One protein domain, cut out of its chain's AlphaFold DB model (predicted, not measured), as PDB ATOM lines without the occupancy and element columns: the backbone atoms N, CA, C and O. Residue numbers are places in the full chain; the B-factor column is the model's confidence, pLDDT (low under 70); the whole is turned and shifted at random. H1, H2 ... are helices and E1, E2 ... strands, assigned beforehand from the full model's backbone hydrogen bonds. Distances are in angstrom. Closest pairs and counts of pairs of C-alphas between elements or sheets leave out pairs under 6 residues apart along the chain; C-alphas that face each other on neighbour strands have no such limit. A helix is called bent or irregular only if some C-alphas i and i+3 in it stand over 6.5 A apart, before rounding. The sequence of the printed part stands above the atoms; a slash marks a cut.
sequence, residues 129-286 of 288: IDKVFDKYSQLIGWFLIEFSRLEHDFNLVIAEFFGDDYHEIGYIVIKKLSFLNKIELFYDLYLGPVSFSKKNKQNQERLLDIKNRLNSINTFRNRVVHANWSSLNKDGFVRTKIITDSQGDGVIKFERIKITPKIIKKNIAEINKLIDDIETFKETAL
ATOM      1  N   ILE A 129      14.541   2.869 -40.733       86.38
ATOM      2  CA  ILE A 129      15.327   3.566 -39.719       86.38
ATOM      3  C   ILE A 129      16.296   4.561 -40.362       86.38
ATOM      4  O   ILE A 129      16.342   5.696 -39.907       86.38
ATOM      5  N   ASP A 130      16.950   4.208 -41.473       87.75
ATOM      6  CA  ASP A 130      17.872   5.106 -42.179       87.75
ATOM      7  C   ASP A 130      17.148   6.349 -42.720       87.75
ATOM      8  O   ASP A 130      17.667   7.460 -42.654       87.75
ATOM      9  N   LYS A 131      15.897   6.202 -43.181       91.00
ATOM     10  CA  LYS A 131      15.074   7.325 -43.678       91.00
ATOM     11  C   LYS A 131      14.611   8.276 -42.579       91.00
ATOM     12  O   LYS A 131      14.288   9.426 -42.871       91.00
ATOM     13  N   VAL A 132      14.492   7.795 -41.344       93.75
ATOM     14  CA  VAL A 132      14.005   8.589 -40.205       93.75
ATOM     15  C   VAL A 132      15.073   8.814 -39.140       93.75
ATOM     16  O   VAL A 132      14.749   9.338 -38.071       93.75
ATOM     17  N   PHE A 133      16.324   8.451 -39.440       93.06
ATOM     18  CA  PHE A 133      17.429   8.413 -38.493       93.06
ATOM     19  C   PHE A 133      17.596   9.755 -37.793       93.06
ATOM     20  O   PHE A 133      17.453   9.809 -36.577       93.06
ATOM     21  N   ASP A 134      17.772  10.839 -38.552       94.06
ATOM     22  CA  ASP A 134      17.988  12.184 -38.004       94.06
ATOM     23  C   ASP A 134      16.848  12.625 -37.085       94.06
ATOM     24  O   ASP A 134      17.058  13.173 -36.005       94.06
ATOM     25  N   LYS A 135      15.606  12.336 -37.483       95.88
ATOM     26  CA  LYS A 135      14.424  12.713 -36.708       95.88
ATOM     27  C   LYS A 135      14.366  11.974 -35.374       95.88
ATOM     28  O   LYS A 135      14.012  12.572 -34.359       95.88
ATOM     29  N   TYR A 136      14.632  10.671 -35.378       96.75
ATOM     30  CA  TYR A 136      14.599   9.868 -34.160       96.75
ATOM     31  C   TYR A 136      15.821  10.133 -33.283       96.75
ATOM     32  O   TYR A 136      15.648  10.326 -32.086       96.75
ATOM     33  N   SER A 137      17.023  10.209 -33.855       96.56
ATOM     34  CA  SER A 137      18.267  10.435 -33.117       96.56
ATOM     35  C   SER A 137      18.260  11.778 -32.387       96.56
ATOM     36  O   SER A 137      18.565  11.812 -31.197       96.56
ATOM     37  N   GLN A 138      17.804  12.856 -33.036       97.69
ATOM     38  CA  GLN A 138      17.658  14.167 -32.397       97.69
ATOM     39  C   GLN A 138      16.674  14.126 -31.224       97.69
ATOM     40  O   GLN A 138      16.963  14.650 -30.151       97.69
ATOM     41  N   LEU A 139      15.513  13.489 -31.400       98.12
ATOM     42  CA  LEU A 139      14.499  13.414 -30.345       98.12
ATOM     43  C   LEU A 139      14.913  12.502 -29.192       98.12
ATOM     44  O   LEU A 139      14.624  12.822 -28.044       98.12
ATOM     45  N   ILE A 140      15.572  11.380 -29.483       98.00
ATOM     46  CA  ILE A 140      16.123  10.480 -28.466       98.00
ATOM     47  C   ILE A 140      17.222  11.205 -27.690       98.00
ATOM     48  O   ILE A 140      17.198  11.184 -26.466       98.00
ATOM     49  N   GLY A 141      18.140  11.885 -28.382       98.31
ATOM     50  CA  GLY A 141      19.192  12.681 -27.754       98.31
ATOM     51  C   GLY A 141      18.621  13.764 -26.844       98.31
ATOM     52  O   GLY A 141      18.997  13.838 -25.677       98.31
ATOM     53  N   TRP A 142      17.649  14.538 -27.338       98.50
ATOM     54  CA  TRP A 142      16.957  15.542 -26.530       98.50
ATOM     55  C   TRP A 142      16.295  14.912 -25.299       98.50
ATOM     56  O   TRP A 142      16.533  15.355 -24.182       98.50
ATOM     57  N   PHE A 143      15.546  13.824 -25.477       98.69
ATOM     58  CA  PHE A 143      14.922  13.109 -24.367       98.69
ATOM     59  C   PHE A 143      15.926  12.629 -23.311       98.69
ATOM     60  O   PHE A 143      15.657  12.763 -22.120       98.69
ATOM     61  N   LEU A 144      17.073  12.081 -23.721       98.50
ATOM     62  CA  LEU A 144      18.088  11.604 -22.781       98.50
ATOM     63  C   LEU A 144      18.737  12.754 -22.002       98.50
ATOM     64  O   LEU A 144      18.977  12.596 -20.809       98.50
ATOM     65  N   ILE A 145      18.964  13.904 -22.643       98.44
ATOM     66  CA  ILE A 145      19.489  15.105 -21.977       98.44
ATOM     67  C   ILE A 145      18.494  15.620 -20.930       98.44
ATOM     68  O   ILE A 145      18.883  15.850 -19.787       98.44
ATOM     69  N   GLU A 146      17.212  15.739 -21.280       98.50
ATOM     70  CA  GLU A 146      16.184  16.190 -20.329       98.50
ATOM     71  C   GLU A 146      15.993  15.185 -19.188       98.50
ATOM     72  O   GLU A 146      15.847  15.573 -18.033       98.50
ATOM     73  N   PHE A 147      16.065  13.880 -19.472       98.56
ATOM     74  CA  PHE A 147      16.046  12.866 -18.418       98.56
ATOM     75  C   PHE A 147      17.242  13.019 -17.468       98.56
ATOM     76  O   PHE A 147      17.073  12.900 -16.259       98.56
ATOM     77  N   SER A 148      18.444  13.294 -17.985       98.12
ATOM     78  CA  SER A 148      19.620  13.552 -17.147       98.12
ATOM     79  C   SER A 148      19.463  14.806 -16.290       98.12
ATOM     80  O   SER A 148      19.905  14.797 -15.143       98.12
ATOM     81  N   ARG A 149      18.808  15.852 -16.808       98.00
ATOM     82  CA  ARG A 149      18.451  17.041 -16.027       98.00
ATOM     83  C   ARG A 149      17.483  16.694 -14.896       98.00
ATOM     84  O   ARG A 149      17.794  16.975 -13.746       98.00
ATOM     85  N   LEU A 150      16.389  15.993 -15.199       98.31
ATOM     86  CA  LEU A 150      15.460  15.491 -14.182       98.31
ATOM     87  C   LEU A 150      16.177  14.651 -13.125       98.31
ATOM     88  O   LEU A 150      15.916  14.807 -11.940       98.31
ATOM     89  N   GLU A 151      17.076  13.753 -13.533       97.75
ATOM     90  CA  GLU A 151      17.831  12.936 -12.585       97.75
ATOM     91  C   GLU A 151      18.754  13.779 -11.701       97.75
ATOM     92  O   GLU A 151      18.888  13.478 -10.516       97.75
ATOM     93  N   HIS A 152      19.380  14.824 -12.245       96.69
ATOM     94  CA  HIS A 152      20.191  15.753 -11.466       96.69
ATOM     95  C   HIS A 152      19.351  16.503 -10.427       96.69
ATOM     96  O   HIS A 152      19.660  16.419  -9.238       96.69
ATOM     97  N   ASP A 153      18.266  17.144 -10.858       95.62
ATOM     98  CA  ASP A 153      17.387  17.929  -9.986       95.62
ATOM     99  C   ASP A 153      16.759  17.030  -8.909       95.62
ATOM    100  O   ASP A 153      16.716  17.367  -7.728       95.62
ATOM    101  N   PHE A 154      16.380  15.804  -9.278       96.44
ATOM    102  CA  PHE A 154      15.865  14.817  -8.336       96.44
ATOM    103  C   PHE A 154      16.910  14.350  -7.310       96.44
ATOM    104  O   PHE A 154      16.579  14.138  -6.143       96.44
ATOM    105  N   ASN A 155      18.182  14.210  -7.707       96.00
ATOM    106  CA  ASN A 155      19.260  13.904  -6.763       96.00
ATOM    107  C   ASN A 155      19.454  15.039  -5.748       96.00
ATOM    108  O   ASN A 155      19.696  14.742  -4.580       96.00
ATOM    109  N   LEU A 156      19.347  16.303  -6.178       93.69
ATOM    110  CA  LEU A 156      19.431  17.460  -5.282       93.69
ATOM    111  C   LEU A 156      18.308  17.425  -4.246       93.69
ATOM    112  O   LEU A 156      18.597  17.442  -3.057       93.69
ATOM    113  N   VAL A 157      17.064  17.214  -4.681       93.25
ATOM    114  CA  VAL A 157      15.895  17.140  -3.785       93.25
ATOM    115  C   VAL A 157      16.028  16.040  -2.729       93.25
ATOM    116  O   VAL A 157      15.609  16.215  -1.581       93.25
ATOM    117  N   ILE A 158      16.604  14.887  -3.089       93.81
ATOM    118  CA  ILE A 158      16.891  13.826  -2.113       93.81
ATOM    119  C   ILE A 158      18.047  14.233  -1.197       93.81
ATOM    120  O   ILE A 158      18.000  13.943  -0.005       93.81
ATOM    121  N   ALA A 159      19.095  14.861  -1.730       92.88
ATOM    122  CA  ALA A 159      20.268  15.221  -0.945       92.88
ATOM    123  C   ALA A 159      19.967  16.299   0.102       92.88
ATOM    124  O   ALA A 159      20.373  16.146   1.252       92.88
ATOM    125  N   GLU A 160      19.203  17.320  -0.278       90.75
ATOM    126  CA  GLU A 160      18.745  18.408   0.593       90.75
ATOM    127  C   GLU A 160      17.892  17.890   1.756       90.75
ATOM    128  O   GLU A 160      17.975  18.414   2.861       90.75
ATOM    129  N   PHE A 161      17.158  16.783   1.573       90.25
ATOM    130  CA  PHE A 161      16.407  16.157   2.667       90.25
ATOM    131  C   PHE A 161      17.298  15.772   3.864       90.25
ATOM    132  O   PHE A 161      16.837  15.766   5.005       90.25
ATOM    133  N   PHE A 162      18.574  15.444   3.626       88.50
ATOM    134  CA  PHE A 162      19.532  15.107   4.686       88.50
ATOM    135  C   PHE A 162      20.254  16.331   5.272       88.50
ATOM    136  O   PHE A 162      20.931  16.196   6.292       88.50
ATOM    137  N   GLY A 163      20.116  17.504   4.651       82.00
ATOM    138  CA  GLY A 163      20.710  18.761   5.092       82.00
ATOM    139  C   GLY A 163      20.910  19.739   3.934       82.00
ATOM    140  O   GLY A 163      21.611  19.424   2.972       82.00
ATOM    141  N   ASP A 164      20.352  20.943   4.074       70.62
ATOM    142  CA  ASP A 164      20.367  21.982   3.032       70.62
ATOM    143  C   ASP A 164      21.777  22.542   2.749       70.62
ATOM    144  O   ASP A 164      22.104  22.860   1.610       70.62
ATOM    145  N   ASP A 165      22.653  22.598   3.758       72.38
ATOM    146  CA  ASP A 165      24.005  23.168   3.619       72.38
ATOM    147  C   ASP A 165      25.089  22.118   3.280       72.38
ATOM    148  O   ASP A 165      26.252  22.467   3.061       72.38
ATOM    149  N   TYR A 166      24.742  20.820   3.246       78.81
ATOM    150  CA  TYR A 166      25.715  19.720   3.134       78.81
ATOM    151  C   TYR A 166      25.195  18.538   2.299       78.81
ATOM    152  O   TYR A 166      24.905  17.456   2.812       78.81
ATOM    153  N   HIS A 167      25.176  18.693   0.973       87.75
ATOM    154  CA  HIS A 167      24.731  17.634   0.051       87.75
ATOM    155  C   HIS A 167      25.570  16.339   0.089       87.75
ATOM    156  O   HIS A 167      25.132  15.313  -0.437       87.75
ATOM    157  N   GLU A 168      26.772  16.347   0.678       92.75
ATOM    158  CA  GLU A 168      27.694  15.200   0.675       92.75
ATOM    159  C   GLU A 168      27.050  13.926   1.244       92.75
ATOM    160  O   GLU A 168      27.150  12.860   0.633       92.75
ATOM    161  N   ILE A 169      26.325  14.037   2.362       91.75
ATOM    162  CA  ILE A 169      25.642  12.900   2.999       91.75
ATOM    163  C   ILE A 169      24.598  12.312   2.047       91.75
ATOM    164  O   ILE A 169      24.582  11.102   1.810       91.75
ATOM    165  N   GLY A 170      23.782  13.173   1.439       93.56
ATOM    166  CA  GLY A 170      22.790  12.782   0.445       93.56
ATOM    167  C   GLY A 170      23.402  12.025  -0.731       93.56
ATOM    168  O   GLY A 170      22.957  10.926  -1.072       93.56
ATOM    169  N   TYR A 171      24.489  12.549  -1.304       95.38
ATOM    170  CA  TYR A 171      25.215  11.876  -2.382       95.38
ATOM    171  C   TYR A 171      25.842  10.547  -1.937       95.38
ATOM    172  O   TYR A 171      25.799   9.574  -2.694       95.38
ATOM    173  N   ILE A 172      26.370  10.448  -0.710       95.12
ATOM    174  CA  ILE A 172      26.874   9.183  -0.149       95.12
ATOM    175  C   ILE A 172      25.768   8.123  -0.104       95.12
ATOM    176  O   ILE A 172      26.044   6.965  -0.439       95.12
ATOM    177  N   VAL A 173      24.543   8.518   0.254       94.75
ATOM    178  CA  VAL A 173      23.367   7.637   0.305       94.75
ATOM    179  C   VAL A 173      22.958   7.181  -1.099       94.75
ATOM    180  O   VAL A 173      22.813   5.981  -1.340       94.75
ATOM    181  N   ILE A 174      22.813   8.106  -2.055       96.50
ATOM    182  CA  ILE A 174      22.212   7.784  -3.361       96.50
ATOM    183  C   ILE A 174      23.194   7.257  -4.416       96.50
ATOM    184  O   ILE A 174      22.747   6.689  -5.412       96.50
ATOM    185  N   LYS A 175      24.518   7.396  -4.235       95.88
ATOM    186  CA  LYS A 175      25.525   7.097  -5.284       95.88
ATOM    187  C   LYS A 175      25.470   5.685  -5.878       95.88
ATOM    188  O   LYS A 175      25.924   5.487  -7.000       95.88
ATOM    189  N   LYS A 176      24.977   4.689  -5.130       96.69
ATOM    190  CA  LYS A 176      24.858   3.290  -5.594       96.69
ATOM    191  C   LYS A 176      23.431   2.902  -5.987       96.69
ATOM    192  O   LYS A 176      23.203   1.762  -6.386       96.69
ATOM    193  N   LEU A 177      22.471   3.811  -5.844       97.50
ATOM    194  CA  LEU A 177      21.071   3.527  -6.117       97.50
ATOM    195  C   LEU A 177      20.783   3.659  -7.611       97.50
ATOM    196  O   LEU A 177      21.201   4.613  -8.267       97.50
ATOM    197  N   SER A 178      20.015   2.705  -8.138       96.88
ATOM    198  CA  SER A 178      19.360   2.882  -9.431       96.88
ATOM    199  C   SER A 178      18.369   4.045  -9.344       96.88
ATOM    200  O   SER A 178      17.867   4.352  -8.264       96.88
ATOM    201  N   PHE A 179      18.025   4.659 -10.477       97.12
ATOM    202  CA  PHE A 179      17.008   5.712 -10.493       97.12
ATOM    203  C   PHE A 179      15.674   5.240  -9.890       97.12
ATOM    204  O   PHE A 179      15.059   5.967  -9.122       97.12
ATOM    205  N   LEU A 180      15.285   3.980 -10.132       96.44
ATOM    206  CA  LEU A 180      14.119   3.366  -9.488       96.44
ATOM    207  C   LEU A 180      14.237   3.375  -7.956       96.44
ATOM    208  O   LEU A 180      13.318   3.803  -7.272       96.44
ATOM    209  N   ASN A 181      15.383   2.963  -7.412       97.81
ATOM    210  CA  ASN A 181      15.587   2.948  -5.963       97.81
ATOM    211  C   ASN A 181      15.654   4.363  -5.370       97.81
ATOM    212  O   ASN A 181      15.281   4.548  -4.217       97.81
ATOM    213  N   LYS A 182      16.097   5.366  -6.141       98.31
ATOM    214  CA  LYS A 182      16.014   6.777  -5.736       98.31
ATOM    215  C   LYS A 182      14.560   7.250  -5.654       98.31
ATOM    216  O   LYS A 182      14.226   7.967  -4.719       98.31
ATOM    217  N   ILE A 183      13.694   6.825  -6.585       97.75
ATOM    218  CA  ILE A 183      12.248   7.116  -6.546       97.75
ATOM    219  C   ILE A 183      11.615   6.538  -5.278       97.75
ATOM    220  O   ILE A 183      10.869   7.236  -4.593       97.75
ATOM    221  N   GLU A 184      11.925   5.280  -4.956       97.50
ATOM    222  CA  GLU A 184      11.423   4.635  -3.738       97.50
ATOM    223  C   GLU A 184      11.934   5.343  -2.477       97.50
ATOM    224  O   GLU A 184      11.132   5.710  -1.624       97.50
ATOM    225  N   LEU A 185      13.237   5.643  -2.408       96.94
ATOM    226  CA  LEU A 185      13.821   6.389  -1.292       96.94
ATOM    227  C   LEU A 185      13.146   7.755  -1.104       96.94
ATOM    228  O   LEU A 185      12.753   8.085   0.007       96.94
ATOM    229  N   PHE A 186      12.984   8.539  -2.173       96.12
ATOM    230  CA  PHE A 186      12.282   9.824  -2.120       96.12
ATOM    231  C   PHE A 186      10.861   9.672  -1.566       96.12
ATOM    232  O   PHE A 186      10.463  10.418  -0.675       96.12
ATOM    233  N   TYR A 187      10.102   8.692  -2.059       95.75
ATOM    234  CA  TYR A 187       8.749   8.448  -1.572       95.75
ATOM    235  C   TYR A 187       8.739   8.140  -0.071       95.75
ATOM    236  O   TYR A 187       7.969   8.750   0.665       95.75
ATOM    237  N   ASP A 188       9.619   7.253   0.389       94.56
ATOM    238  CA  ASP A 188       9.678   6.843   1.792       94.56
ATOM    239  C   ASP A 188      10.131   7.986   2.717       94.56
ATOM    240  O   ASP A 188       9.545   8.177   3.785       94.56
ATOM    241  N   LEU A 189      11.114   8.791   2.289       92.88
ATOM    242  CA  LEU A 189      11.595   9.960   3.037       92.88
ATOM    243  C   LEU A 189      10.489  11.005   3.232       92.88
ATOM    244  O   LEU A 189      10.343  11.548   4.326       92.88
ATOM    245  N   TYR A 190       9.679  11.265   2.202       92.25
ATOM    246  CA  TYR A 190       8.641  12.298   2.254       92.25
ATOM    247  C   TYR A 190       7.292  11.789   2.782       92.25
ATOM    248  O   TYR A 190       6.518  12.590   3.310       92.25
ATOM    249  N   LEU A 191       6.994  10.486   2.709       90.81
ATOM    250  CA  LEU A 191       5.705   9.929   3.143       90.81
ATOM    251  C   LEU A 191       5.432  10.193   4.627       90.81
ATOM    252  O   LEU A 191       4.324  10.600   4.987       90.81
ATOM    253  N   GLY A 192       6.432   9.965   5.482       86.69
ATOM    254  CA  GLY A 192       6.332  10.205   6.921       86.69
ATOM    255  C   GLY A 192       5.966  11.661   7.228       86.69
ATOM    256  O   GLY A 192       4.863  11.902   7.718       86.69
ATOM    257  N   PRO A 193       6.828  12.638   6.885       85.38
ATOM    258  CA  PRO A 193       6.570  14.061   7.107       85.38
ATOM    259  C   PRO A 193       5.221  14.542   6.557       85.38
ATOM    260  O   PRO A 193       4.461  15.218   7.250       85.38
ATOM    261  N   VAL A 194       4.872  14.125   5.338       86.31
ATOM    262  CA  VAL A 194       3.606  14.485   4.693       86.31
ATOM    263  C   VAL A 194       2.394  13.968   5.467       86.31
ATOM    264  O   VAL A 194       1.385  14.672   5.567       86.31
ATOM    265  N   SER A 195       2.481  12.766   6.043       81.38
ATOM    266  CA  SER A 195       1.385  12.148   6.801       81.38
ATOM    267  C   SER A 195       1.007  12.943   8.057       81.38
ATOM    268  O   SER A 195      -0.143  12.873   8.493       81.38
ATOM    269  N   PHE A 196       1.935  13.746   8.587       77.62
ATOM    270  CA  PHE A 196       1.722  14.628   9.739       77.62
ATOM    271  C   PHE A 196       1.429  16.095   9.358       77.62
ATOM    272  O   PHE A 196       1.234  16.925  10.243       77.62
ATOM    273  N   SER A 197       1.363  16.433   8.064       74.94
ATOM    274  CA  SER A 197       1.074  17.800   7.592       74.94
ATOM    275  C   SER A 197      -0.421  18.167   7.671       74.94
ATOM    276  O   SER A 197      -1.298  17.307   7.557       74.94
ATOM    277  N   LYS A 198      -0.746  19.469   7.778       66.12
ATOM    278  CA  LYS A 198      -2.138  19.987   7.825       66.12
ATOM    279  C   LYS A 198      -3.008  19.573   6.623       66.12
ATOM    280  O   LYS A 198      -4.227  19.508   6.750       66.12
ATOM    281  N   LYS A 199      -2.398  19.302   5.459       72.94
ATOM    282  CA  LYS A 199      -3.053  18.843   4.214       72.94
ATOM    283  C   LYS A 199      -2.636  17.413   3.836       72.94
ATOM    284  O   LYS A 199      -2.433  17.119   2.658       72.94
ATOM    285  N   ASN A 200      -2.496  16.531   4.829       75.75
ATOM    286  CA  ASN A 200      -1.934  15.187   4.671       75.75
ATOM    287  C   ASN A 200      -2.467  14.410   3.456       75.75
ATOM    288  O   ASN A 200      -1.672  13.979   2.629       75.75
ATOM    289  N   LYS A 201      -3.786  14.299   3.272       83.25
ATOM    290  CA  LYS A 201      -4.378  13.505   2.188       83.25
ATOM    291  C   LYS A 201      -4.017  14.045   0.802       83.25
ATOM    292  O   LYS A 201      -3.599  13.285  -0.064       83.25
ATOM    293  N   GLN A 202      -4.114  15.361   0.607       87.25
ATOM    294  CA  GLN A 202      -3.780  15.997  -0.670       87.25
ATOM    295  C   GLN A 202      -2.285  15.863  -0.988       87.25
ATOM    296  O   GLN A 202      -1.912  15.579  -2.124       87.25
ATOM    297  N   ASN A 203      -1.419  16.055   0.007       87.69
ATOM    298  CA  ASN A 203       0.024  15.936  -0.184       87.69
ATOM    299  C   ASN A 203       0.454  14.473  -0.408       87.69
ATOM    300  O   ASN A 203       1.342  14.231  -1.220       87.69
ATOM    301  N   GLN A 204      -0.204  13.493   0.223       89.88
ATOM    302  CA  GLN A 204       0.013  12.066  -0.055       89.88
ATOM    303  C   GLN A 204      -0.383  11.704  -1.491       89.88
ATOM    304  O   GLN A 204       0.372  11.025  -2.183       89.88
ATOM    305  N   GLU A 205      -1.538  12.186  -1.963       91.69
ATOM    306  CA  GLU A 205      -1.988  11.975  -3.345       91.69
ATOM    307  C   GLU A 205      -1.007  12.590  -4.356       91.69
ATOM    308  O   GLU A 205      -0.639  11.932  -5.330       91.69
ATOM    309  N   ARG A 206      -0.509  13.808  -4.093       93.31
ATOM    310  CA  ARG A 206       0.528  14.458  -4.916       93.31
ATOM    311  C   ARG A 206       1.843  13.674  -4.925       93.31
ATOM    312  O   ARG A 206       2.411  13.465  -5.992       93.31
ATOM    313  N   LEU A 207       2.312  13.213  -3.765       94.56
ATOM    314  CA  LEU A 207       3.541  12.420  -3.651       94.56
ATOM    315  C   LEU A 207       3.437  11.104  -4.440       94.56
ATOM    316  O   LEU A 207       4.370  10.715  -5.145       94.56
ATOM    317  N   LEU A 208       2.284  10.433  -4.356       94.38
ATOM    318  CA  LEU A 208       2.016   9.206  -5.100       94.38
ATOM    319  C   LEU A 208       1.932   9.453  -6.616       94.38
ATOM    320  O   LEU A 208       2.460   8.655  -7.391       94.38
ATOM    321  N   ASP A 209       1.310  10.554  -7.049       96.06
ATOM    322  CA  ASP A 209       1.284  10.962  -8.460       96.06
ATOM    323  C   ASP A 209       2.703  11.183  -9.009       96.06
ATOM    324  O   ASP A 209       3.068  10.584 -10.024       96.06
ATOM    325  N   ILE A 210       3.533  11.947  -8.289       97.38
ATOM    326  CA  ILE A 210       4.943  12.184  -8.639       97.38
ATOM    327  C   ILE A 210       5.696  10.854  -8.771       97.38
ATOM    328  O   ILE A 210       6.331  10.608  -9.799       97.38
ATOM    329  N   LYS A 211       5.573   9.952  -7.785       96.88
ATOM    330  CA  LYS A 211       6.188   8.614  -7.827       96.88
ATOM    331  C   LYS A 211       5.788   7.837  -9.083       96.88
ATOM    332  O   LYS A 211       6.641   7.281  -9.778       96.88
ATOM    333  N   ASN A 212       4.496   7.797  -9.397       96.06
ATOM    334  CA  ASN A 212       3.979   7.052 -10.546       96.06
ATOM    335  C   ASN A 212       4.477   7.625 -11.878       96.06
ATOM    336  O   ASN A 212       4.845   6.874 -12.787       96.06
ATOM    337  N   ARG A 213       4.527   8.952 -11.991       98.19
ATOM    338  CA  ARG A 213       5.006   9.655 -13.184       98.19
ATOM    339  C   ARG A 213       6.517   9.485 -13.375       98.19
ATOM    340  O   ARG A 213       6.934   9.135 -14.480       98.19
ATOM    341  N   LEU A 214       7.320   9.577 -12.309       98.12
ATOM    342  CA  LEU A 214       8.753   9.245 -12.329       98.12
ATOM    343  C   LEU A 214       8.997   7.794 -12.782       98.12
ATOM    344  O   LEU A 214       9.837   7.540 -13.648       98.12
ATOM    345  N   ASN A 215       8.216   6.837 -12.269       96.50
ATOM    346  CA  ASN A 215       8.283   5.430 -12.678       96.50
ATOM    347  C   ASN A 215       7.924   5.223 -14.155       96.50
ATOM    348  O   ASN A 215       8.568   4.428 -14.854       96.50
ATOM    349  N   SER A 216       6.926   5.956 -14.653       95.94
ATOM    350  CA  SER A 216       6.551   5.955 -16.068       95.94
ATOM    351  C   SER A 216       7.695   6.464 -16.953       95.94
ATOM    352  O   SER A 216       8.089   5.778 -17.901       95.94
ATOM    353  N   ILE A 217       8.300   7.603 -16.595       98.12
ATOM    354  CA  ILE A 217       9.439   8.190 -17.312       98.12
ATOM    355  C   ILE A 217      10.665   7.270 -17.281       98.12
ATOM    356  O   ILE A 217      11.272   7.035 -18.325       98.12
ATOM    357  N   ASN A 218      10.994   6.670 -16.134       97.12
ATOM    358  CA  ASN A 218      12.088   5.700 -16.016       97.12
ATOM    359  C   ASN A 218      11.852   4.463 -16.900       97.12
ATOM    360  O   ASN A 218      12.745   4.009 -17.619       97.12
ATOM    361  N   THR A 219      10.621   3.945 -16.905       94.81
ATOM    362  CA  THR A 219      10.238   2.812 -17.757       94.81
ATOM    363  C   THR A 219      10.373   3.174 -19.235       94.81
ATOM    364  O   THR A 219      10.935   2.397 -20.011       94.81
ATOM    365  N   PHE A 220       9.908   4.360 -19.638       96.44
ATOM    366  CA  PHE A 220      10.054   4.847 -21.008       96.44
ATOM    367  C   PHE A 220      11.526   5.053 -21.391       96.44
ATOM    368  O   PHE A 220      11.937   4.623 -22.468       96.44
ATOM    369  N   ARG A 221      12.347   5.606 -20.493       97.19
ATOM    370  CA  ARG A 221      13.790   5.777 -20.698       97.19
ATOM    371  C   ARG A 221      14.496   4.449 -20.930       97.19
ATOM    372  O   ARG A 221      15.234   4.318 -21.903       97.19
ATOM    373  N   ASN A 222      14.231   3.444 -20.099       93.94
ATOM    374  CA  ASN A 222      14.822   2.113 -20.266       93.94
ATOM    375  C   ASN A 222      14.389   1.465 -21.585       93.94
ATOM    376  O   ASN A 222      15.212   0.881 -22.287       93.94
ATOM    377  N   ARG A 223      13.120   1.633 -21.970       93.25
ATOM    378  CA  ARG A 223      12.601   1.185 -23.267       93.25
ATOM    379  C   ARG A 223      13.313   1.851 -24.446       93.25
ATOM    380  O   ARG A 223      13.665   1.156 -25.387       93.25
ATOM    381  N   VAL A 224      13.545   3.163 -24.395       95.25
ATOM    382  CA  VAL A 224      14.260   3.913 -25.444       95.25
ATOM    383  C   VAL A 224      15.721   3.469 -25.557       95.25
ATOM    384  O   VAL A 224      16.208   3.258 -26.664       95.25
ATOM    385  N   VAL A 225      16.411   3.295 -24.427       94.00
ATOM    386  CA  VAL A 225      17.837   2.925 -24.397       94.00
ATOM    387  C   VAL A 225      18.070   1.480 -24.846       94.00
ATOM    388  O   VAL A 225      19.032   1.212 -25.559       94.00
ATOM    389  N   HIS A 226      17.195   0.552 -24.455       91.50
ATOM    390  CA  HIS A 226      17.349  -0.876 -24.758       91.50
ATOM    391  C   HIS A 226      16.574  -1.341 -26.000       91.50
ATOM    392  O   HIS A 226      16.606  -2.525 -26.336       91.50
ATOM    393  N   ALA A 227      15.878  -0.438 -26.694       92.50
ATOM    394  CA  ALA A 227      15.205  -0.764 -27.943       92.50
ATOM    395  C   ALA A 227      16.212  -1.154 -29.035       92.50
ATOM    396  O   ALA A 227      17.222  -0.487 -29.259       92.50
ATOM    397  N   ASN A 228      15.890  -2.206 -29.786       91.94
ATOM    398  CA  ASN A 228      16.586  -2.531 -31.022       91.94
ATOM    399  C   ASN A 228      16.088  -1.593 -32.131       91.94
ATOM    400  O   ASN A 228      15.177  -1.945 -32.875       91.94
ATOM    401  N   TRP A 229      16.654  -0.393 -32.242       91.88
ATOM    402  CA  TRP A 229      16.205   0.630 -33.199       91.88
ATOM    403  C   TRP A 229      16.272   0.206 -34.668       91.88
ATOM    404  O   TRP A 229      15.478   0.689 -35.472       91.88
ATOM    405  N   SER A 230      17.118  -0.768 -35.009       88.19
ATOM    406  CA  SER A 230      17.142  -1.382 -36.343       88.19
ATOM    407  C   SER A 230      15.833  -2.099 -36.694       88.19
ATOM    408  O   SER A 230      15.565  -2.344 -37.863       88.19
ATOM    409  N   SER A 231      15.010  -2.421 -35.690       87.88
ATOM    410  CA  SER A 231      13.687  -3.033 -35.856       87.88
ATOM    411  C   SER A 231      12.543  -2.039 -36.052       87.88
ATOM    412  O   SER A 231      11.388  -2.457 -36.165       87.88
ATOM    413  N   LEU A 232      12.833  -0.732 -36.058       89.56
ATOM    414  CA  LEU A 232      11.811   0.299 -36.182       89.56
ATOM    415  C   LEU A 232      11.062   0.162 -37.513       89.56
ATOM    416  O   LEU A 232      11.655   0.256 -38.587       89.56
ATOM    417  N   ASN A 233       9.741   0.024 -37.437       87.25
ATOM    418  CA  ASN A 233       8.880  -0.022 -38.614       87.25
ATOM    419  C   ASN A 233       8.134   1.304 -38.857       87.25
ATOM    420  O   ASN A 233       8.134   2.218 -38.028       87.25
ATOM    421  N   LYS A 234       7.459   1.394 -40.010       86.81
ATOM    422  CA  LYS A 234       6.713   2.588 -40.460       86.81
ATOM    423  C   LYS A 234       5.605   3.031 -39.505       86.81
ATOM    424  O   LYS A 234       5.309   4.221 -39.431       86.81
ATOM    425  N   ASP A 235       5.051   2.099 -38.742       84.81
ATOM    426  CA  ASP A 235       3.989   2.355 -37.769       84.81
ATOM    427  C   ASP A 235       4.537   2.817 -36.407       84.81
ATOM    428  O   ASP A 235       3.773   3.179 -35.505       84.81
ATOM    429  N   GLY A 236       5.866   2.854 -36.266       88.81
ATOM    430  CA  GLY A 236       6.578   3.304 -35.077       88.81
ATOM    431  C   GLY A 236       6.726   2.236 -33.999       88.81
ATOM    432  O   GLY A 236       6.913   2.595 -32.838       88.81
ATOM    433  N   PHE A 237       6.607   0.950 -34.336       90.44
ATOM    434  CA  PHE A 237       6.916  -0.139 -33.412       90.44
ATOM    435  C   PHE A 237       8.396  -0.499 -33.467       90.44
ATOM    436  O   PHE A 237       8.989  -0.534 -34.542       90.44
ATOM    437  N   VAL A 238       8.964  -0.795 -32.300       90.69
ATOM    438  CA  VAL A 238      10.355  -1.211 -32.114       90.69
ATOM    439  C   VAL A 238      10.415  -2.332 -31.079       90.69
ATOM    440  O   VAL A 238       9.646  -2.340 -30.117       90.69
ATOM    441  N   ARG A 239      11.302  -3.304 -31.281       90.62
ATOM    442  CA  ARG A 239      11.518  -4.424 -30.359       90.62
ATOM    443  C   ARG A 239      12.329  -3.993 -29.140       90.62
ATOM    444  O   ARG A 239      13.281  -3.228 -29.277       90.62
ATOM    445  N   THR A 240      12.000  -4.530 -27.970       87.81
ATOM    446  CA  THR A 240      12.666  -4.200 -26.693       87.81
ATOM    447  C   THR A 240      13.184  -5.399 -25.924       87.81
ATOM    448  O   THR A 240      14.133  -5.260 -25.156       87.81
ATOM    449  N   LYS A 241      12.579  -6.576 -26.091       85.06
ATOM    450  CA  LYS A 241      12.944  -7.758 -25.310       85.06
ATOM    451  C   LYS A 241      12.794  -9.026 -26.128       85.06
ATOM    452  O   LYS A 241      11.854  -9.154 -26.904       85.06
ATOM    453  N   ILE A 242      13.702  -9.972 -25.914       84.44
ATOM    454  CA  ILE A 242      13.582 -11.341 -26.413       84.44
ATOM    455  C   ILE A 242      12.911 -12.177 -25.323       84.44
ATOM    456  O   ILE A 242      13.319 -12.145 -24.161       84.44
ATOM    457  N   ILE A 243      11.867 -12.902 -25.695       81.69
ATOM    458  CA  ILE A 243      11.087 -13.775 -24.828       81.69
ATOM    459  C   ILE A 243      11.213 -15.184 -25.387       81.69
ATOM    460  O   ILE A 243      10.897 -15.427 -26.550       81.69
ATOM    461  N   THR A 244      11.652 -16.109 -24.547       76.12
ATOM    462  CA  THR A 244      11.659 -17.535 -24.863       76.12
ATOM    463  C   THR A 244      10.656 -18.204 -23.947       76.12
ATOM    464  O   THR A 244      10.730 -18.026 -22.730       76.12
ATOM    465  N   ASP A 245       9.724 -18.959 -24.516       65.19
ATOM    466  CA  ASP A 245       8.876 -19.829 -23.713       65.19
ATOM    467  C   ASP A 245       9.686 -21.069 -23.311       65.19
ATOM    468  O   ASP A 245       9.873 -21.990 -24.104       65.19
ATOM    469  N   SER A 246      10.248 -21.052 -22.101       53.38
ATOM    470  CA  SER A 246      11.055 -22.154 -21.564       53.38
ATOM    471  C   SER A 246      10.221 -23.353 -21.106       53.38
ATOM    472  O   SER A 246      10.796 -24.402 -20.827       53.38
ATOM    473  N   GLN A 247       8.893 -23.211 -21.023       53.44
ATOM    474  CA  GLN A 247       7.958 -24.263 -20.601       53.44
ATOM    475  C   GLN A 247       7.005 -24.700 -21.735       53.44
ATOM    476  O   GLN A 247       6.307 -25.701 -21.586       53.44
ATOM    477  N   GLY A 248       6.974 -23.969 -22.856       58.69
ATOM    478  CA  GLY A 248       6.161 -24.241 -24.045       58.69
ATOM    479  C   GLY A 248       6.947 -24.791 -25.243       58.69
ATOM    480  O   GLY A 248       7.819 -25.644 -25.109       58.69
ATOM    481  N   ASP A 249       6.624 -24.312 -26.445       61.44
ATOM    482  CA  ASP A 249       7.143 -24.805 -27.735       61.44
ATOM    483  C   ASP A 249       8.592 -24.373 -28.065       61.44
ATOM    484  O   ASP A 249       9.109 -24.686 -29.141       61.44
ATOM    485  N   GLY A 250       9.260 -23.651 -27.156       66.19
ATOM    486  CA  GLY A 250      10.617 -23.133 -27.353       66.19
ATOM    487  C   GLY A 250      10.715 -22.014 -28.397       66.19
ATOM    488  O   GLY A 250      11.818 -21.673 -28.836       66.19
ATOM    489  N   VAL A 251       9.583 -21.438 -28.821       72.81
ATOM    490  CA  VAL A 251       9.548 -20.385 -29.836       72.81
ATOM    491  C   VAL A 251      10.059 -19.064 -29.265       72.81
ATOM    492  O   VAL A 251       9.615 -18.584 -28.220       72.81
ATOM    493  N   ILE A 252      10.987 -18.444 -29.996       79.06
ATOM    494  CA  ILE A 252      11.497 -17.111 -29.679       79.06
ATOM    495  C   ILE A 252      10.461 -16.075 -30.123       79.06
ATOM    496  O   ILE A 252      10.044 -16.054 -31.280       79.06
ATOM    497  N   LYS A 253      10.073 -15.192 -29.207       82.00
ATOM    498  CA  LYS A 253       9.198 -14.042 -29.444       82.00
ATOM    499  C   LYS A 253       9.934 -12.758 -29.076       82.00
ATOM    500  O   LYS A 253      10.824 -12.763 -28.233       82.00
ATOM    501  N   PHE A 254       9.549 -11.644 -29.676       83.81
ATOM    502  CA  PHE A 254      10.073 -10.327 -29.357       83.81
ATOM    503  C   PHE A 254       8.958  -9.444 -28.834       83.81
ATOM    504  O   PHE A 254       7.958  -9.257 -29.519       83.81
ATOM    505  N   GLU A 255       9.147  -8.865 -27.655       86.06
ATOM    506  CA  GLU A 255       8.307  -7.765 -27.201       86.06
ATOM    507  C   GLU A 255       8.534  -6.554 -28.105       86.06
ATOM    508  O   GLU A 255       9.682  -6.185 -28.377       86.06
ATOM    509  N   ARG A 256       7.446  -5.938 -28.566       86.69
ATOM    510  CA  ARG A 256       7.449  -4.704 -29.346       86.69
ATOM    511  C   ARG A 256       6.663  -3.629 -28.639       86.69
ATOM    512  O   ARG A 256       5.601  -3.877 -28.100       86.69
ATOM    513  N   ILE A 257       7.132  -2.400 -28.739       89.94
ATOM    514  CA  ILE A 257       6.414  -1.247 -28.214       89.94
ATOM    515  C   ILE A 257       6.339  -0.160 -29.266       89.94
ATOM    516  O   ILE A 257       7.215  -0.023 -30.120       89.94
ATOM    517  N   LYS A 258       5.290   0.650 -29.182       92.69
ATOM    518  CA  LYS A 258       5.123   1.802 -30.058       92.69
ATOM    519  C   LYS A 258       5.900   2.998 -29.510       92.69
ATOM    520  O   LYS A 258       5.486   3.603 -28.523       92.69
ATOM    521  N   ILE A 259       6.992   3.378 -30.172       94.81
ATOM    522  CA  ILE A 259       7.740   4.610 -29.898       94.81
ATOM    523  C   ILE A 259       7.732   5.488 -31.153       94.81
ATOM    524  O   ILE A 259       8.477   5.293 -32.111       94.81
ATOM    525  N   THR A 260       6.869   6.502 -31.133       95.94
ATOM    526  CA  THR A 260       6.776   7.509 -32.201       95.94
ATOM    527  C   THR A 260       7.419   8.828 -31.765       95.94
ATOM    528  O   THR A 260       7.477   9.105 -30.564       95.94
ATOM    529  N   PRO A 261       7.790   9.719 -32.704       97.25
ATOM    530  CA  PRO A 261       8.277  11.062 -32.385       97.25
ATOM    531  C   PRO A 261       7.329  11.847 -31.471       97.25
ATOM    532  O   PRO A 261       7.767  12.586 -30.595       97.25
ATOM    533  N   LYS A 262       6.012  11.662 -31.645       97.38
ATOM    534  CA  LYS A 262       4.983  12.288 -30.805       97.38
ATOM    535  C   LYS A 262       5.043  11.780 -29.362       97.38
ATOM    536  O   LYS A 262       4.904  12.574 -28.440       97.38
ATOM    537  N   ILE A 263       5.259  10.477 -29.171       97.69
ATOM    538  CA  ILE A 263       5.391   9.870 -27.839       97.69
ATOM    539  C   ILE A 263       6.671  10.361 -27.156       97.69
ATOM    540  O   ILE A 263       6.610  10.727 -25.986       97.69
ATOM    541  N   ILE A 264       7.798  10.442 -27.875       98.31
ATOM    542  CA  ILE A 264       9.054  10.969 -27.313       98.31
ATOM    543  C   ILE A 264       8.856  12.419 -26.850       98.31
ATOM    544  O   ILE A 264       9.089  12.724 -25.685       98.31
ATOM    545  N   LYS A 265       8.313  13.291 -27.713       98.44
ATOM    546  CA  LYS A 265       8.013  14.691 -27.362       98.44
ATOM    547  C   LYS A 265       7.070  14.827 -26.164       98.44
ATOM    548  O   LYS A 265       7.267  15.709 -25.338       98.44
ATOM    549  N   LYS A 266       6.061  13.955 -26.051       98.38
ATOM    550  CA  LYS A 266       5.161  13.933 -24.890       98.38
ATOM    551  C   LYS A 266       5.925  13.641 -23.594       98.38
ATOM    552  O   LYS A 266       5.688  14.319 -22.608       98.38
ATOM    553  N   ASN A 267       6.832  12.664 -23.604       98.44
ATOM    554  CA  ASN A 267       7.629  12.328 -22.419       98.44
ATOM    555  C   ASN A 267       8.642  13.425 -22.069       98.44
ATOM    556  O   ASN A 267       8.886  13.655 -20.895       98.44
ATOM    557  N   ILE A 268       9.184  14.136 -23.060       98.62
ATOM    558  CA  ILE A 268      10.022  15.322 -22.823       98.62
ATOM    559  C   ILE A 268       9.228  16.416 -22.100       98.62
ATOM    560  O   ILE A 268       9.672  16.937 -21.084       98.62
ATOM    561  N   ALA A 269       8.027  16.737 -22.586       98.38
ATOM    562  CA  ALA A 269       7.172  17.723 -21.927       98.38
ATOM    563  C   ALA A 269       6.781  17.289 -20.502       98.38
ATOM    564  O   ALA A 269       6.715  18.115 -19.597       98.38
ATOM    565  N   GLU A 270       6.549  15.990 -20.306       98.44
ATOM    566  CA  GLU A 270       6.250  15.410 -18.997       98.44
ATOM    567  C   GLU A 270       7.435  15.501 -18.028       98.44
ATOM    568  O   GLU A 270       7.219  15.781 -16.855       98.44
ATOM    569  N   ILE A 271       8.670  15.323 -18.511       98.50
ATOM    570  CA  ILE A 271       9.890  15.535 -17.719       98.50
ATOM    571  C   ILE A 271       9.945  16.969 -17.190       98.50
ATOM    572  O   ILE A 271      10.101  17.157 -15.989       98.50
ATOM    573  N   ASN A 272       9.763  17.964 -18.061       96.81
ATOM    574  CA  ASN A 272       9.812  19.370 -17.650       96.81
ATOM    575  C   ASN A 272       8.748  19.678 -16.593       96.81
ATOM    576  O   ASN A 272       9.047  20.268 -15.566       96.81
ATOM    577  N   LYS A 273       7.523  19.184 -16.805       97.75
ATOM    578  CA  LYS A 273       6.442  19.337 -15.831       97.75
ATOM    579  C   LYS A 273       6.754  18.645 -14.497       97.75
ATOM    580  O   LYS A 273       6.398  19.156 -13.444       97.75
ATOM    581  N   LEU A 274       7.380  17.469 -14.534       97.50
ATOM    582  CA  LEU A 274       7.776  16.736 -13.331       97.50
ATOM    583  C   LEU A 274       8.812  17.492 -12.504       97.50
ATOM    584  O   LEU A 274       8.704  17.466 -11.284       97.50
ATOM    585  N   ILE A 275       9.782  18.143 -13.148       96.12
ATOM    586  CA  ILE A 275      10.779  18.977 -12.462       96.12
ATOM    587  C   ILE A 275      10.061  20.074 -11.661       96.12
ATOM    588  O   ILE A 275      10.216  20.126 -10.440       96.12
ATOM    589  N   ASP A 276       9.185  20.840 -12.318       94.75
ATOM    590  CA  ASP A 276       8.413  21.918 -11.681       94.75
ATOM    591  C   ASP A 276       7.518  21.392 -10.536       94.75
ATOM    592  O   ASP A 276       7.414  21.993  -9.461       94.75
ATOM    593  N   ASP A 277       6.861  20.245 -10.747       95.12
ATOM    594  CA  ASP A 277       5.965  19.636  -9.760       95.12
ATOM    595  C   ASP A 277       6.722  19.137  -8.516       95.12
ATOM    596  O   ASP A 277       6.194  19.242  -7.404       95.12
ATOM    597  N   ILE A 278       7.936  18.599  -8.684       94.62
ATOM    598  CA  ILE A 278       8.793  18.132  -7.583       94.62
ATOM    599  C   ILE A 278       9.290  19.320  -6.757       94.62
ATOM    600  O   ILE A 278       9.199  19.274  -5.529       94.62
ATOM    601  N   GLU A 279       9.759  20.384  -7.408       90.19
ATOM    602  CA  GLU A 279      10.201  21.614  -6.742       90.19
ATOM    603  C   GLU A 279       9.052  22.237  -5.935       90.19
ATOM    604  O   GLU A 279       9.149  22.411  -4.718       90.19
ATOM    605  N   THR A 280       7.892  22.420  -6.572       91.00
ATOM    606  CA  THR A 280       6.685  22.940  -5.910       91.00
ATOM    607  C   THR A 280       6.232  22.039  -4.756       91.00
ATOM    608  O   THR A 280       5.708  22.503  -3.736       91.00
ATOM    609  N   PHE A 281       6.353  20.717  -4.905       90.50
ATOM    610  CA  PHE A 281       6.016  19.779  -3.841       90.50
ATOM    611  C   PHE A 281       6.961  19.935  -2.650       90.50
ATOM    612  O   PHE A 281       6.464  20.075  -1.536       90.50
ATOM    613  N   LYS A 282       8.279  19.989  -2.870       85.44
ATOM    614  CA  LYS A 282       9.280  20.195  -1.812       85.44
ATOM    615  C   LYS A 282       8.957  21.436  -0.973       85.44
ATOM    616  O   LYS A 282       8.894  21.339   0.250       85.44
ATOM    617  N   GLU A 283       8.670  22.565  -1.619       83.56
ATOM    618  CA  GLU A 283       8.375  23.832  -0.932       83.56
ATOM    619  C   GLU A 283       7.097  23.795  -0.085       83.56
ATOM    620  O   GLU A 283       7.000  24.480   0.934       83.56
ATOM    621  N   THR A 284       6.095  23.018  -0.508       81.12
ATOM    622  CA  THR A 284       4.743  23.048   0.081       81.12
ATOM    623  C   THR A 284       4.432  21.860   0.990       81.12
ATOM    624  O   THR A 284       3.551  21.959   1.846       81.12
ATOM    625  N   ALA A 285       5.128  20.735   0.830       69.31
ATOM    626  CA  ALA A 285       4.831  19.483   1.524       69.31
ATOM    627  C   ALA A 285       5.250  19.483   3.002       69.31
ATOM    628  O   ALA A 285       4.645  18.764   3.798       69.31
ATOM    629  N   LEU A 286       6.251  20.292   3.363       67.38
ATOM    630  CA  LEU A 286       6.842  20.355   4.706       67.38
ATOM    631  C   LEU A 286       6.504  21.651   5.467       67.38
ATOM    632  O   LEU A 286       7.106  21.942   6.497       67.38
TER     633      LEU A 286
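What this domain is: This is residues 129 to 286 of the 288 residues of the protein "Mrr_N domain-containing protein" of Candidatus Atribacteria bacterium MT.SAG.1 (UniProt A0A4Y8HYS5). Two long helices, H1 and H5, run side by side, and a helical hairpin, H3 and H4, packs on them to make a four-helix bundle. Short H2 packs on the last turns of H1, and at the opposite end of the bundle a hairpin of two antiparallel strands, E1 and E2, reaches away as an arm. The 158 printed residues run H1 H2 H3 H4 E1 E2 H5, mostly helix. The whole is loose, with a radius of gyration of the C-alphas of 18.9 A and spans of 53 by 41 by 31 A.

How they stand to each other: H1, residues 129 to 160, is the hub. With residues 155 to 160 alone it touches H2, residues 167 to 174, at a steep tilt of 61 degrees; the closest C-alphas, of Ala 159 and Gly 170, are 3.8 A apart. With residues 151 to 158 alone it touches H3, residues 179 to 195, closest at the C-alphas of Ile 158 and Phe 186, 6.1 A. H3 and H4, residues 200 to 226, form a hairpin at a shallow tilt of 2 degrees; their closest C-alphas, of Val 194 and Asn 200, are 5.6 A apart. H1 and H4 only just touch, with 3 pairs of C-alphas within 8 A, the closest those of Ile 140 and Val 224, 7.5 A. E1, residues 237 to 244, and E2, residues 252 to 258, form a hairpin, with N 240 and O 255 within hydrogen-bond range at 2.9 A. H5, residues 261 to 285, touches H1 the same way at a shallow tilt of 8 degrees, closest at the C-alphas of Phe 143 and Ile 268, 5.6 A. Every O i to N i+4 pair is within hydrogen-bond range in H2, H4 and H5, against 26 of 28 in H1 and 11 of 13 in H3.

Where its parts are: H1 begins at C-alpha 129 (15.327, 3.566, -39.719), spans 43.1 A and has a kink of 43 degrees near residue 136. It is irregular, C-alphas 131 and 134 being 8.0 A apart; H3 is only just irregular, with C-alphas 189 and 192 6.55 A apart. H4 spans 38.7 A; H5 spans 35.1 A and ends at C-alpha 285 (4.831, 19.483, 1.524).

The domain as a whole: The C-alphas farthest apart, of Asp 165 and Asp 249, are 59.7 A apart. The printed part has no cut, and no link is long. pLDDT is under 70 at residues 198, 245 to 250 and 285 to 286.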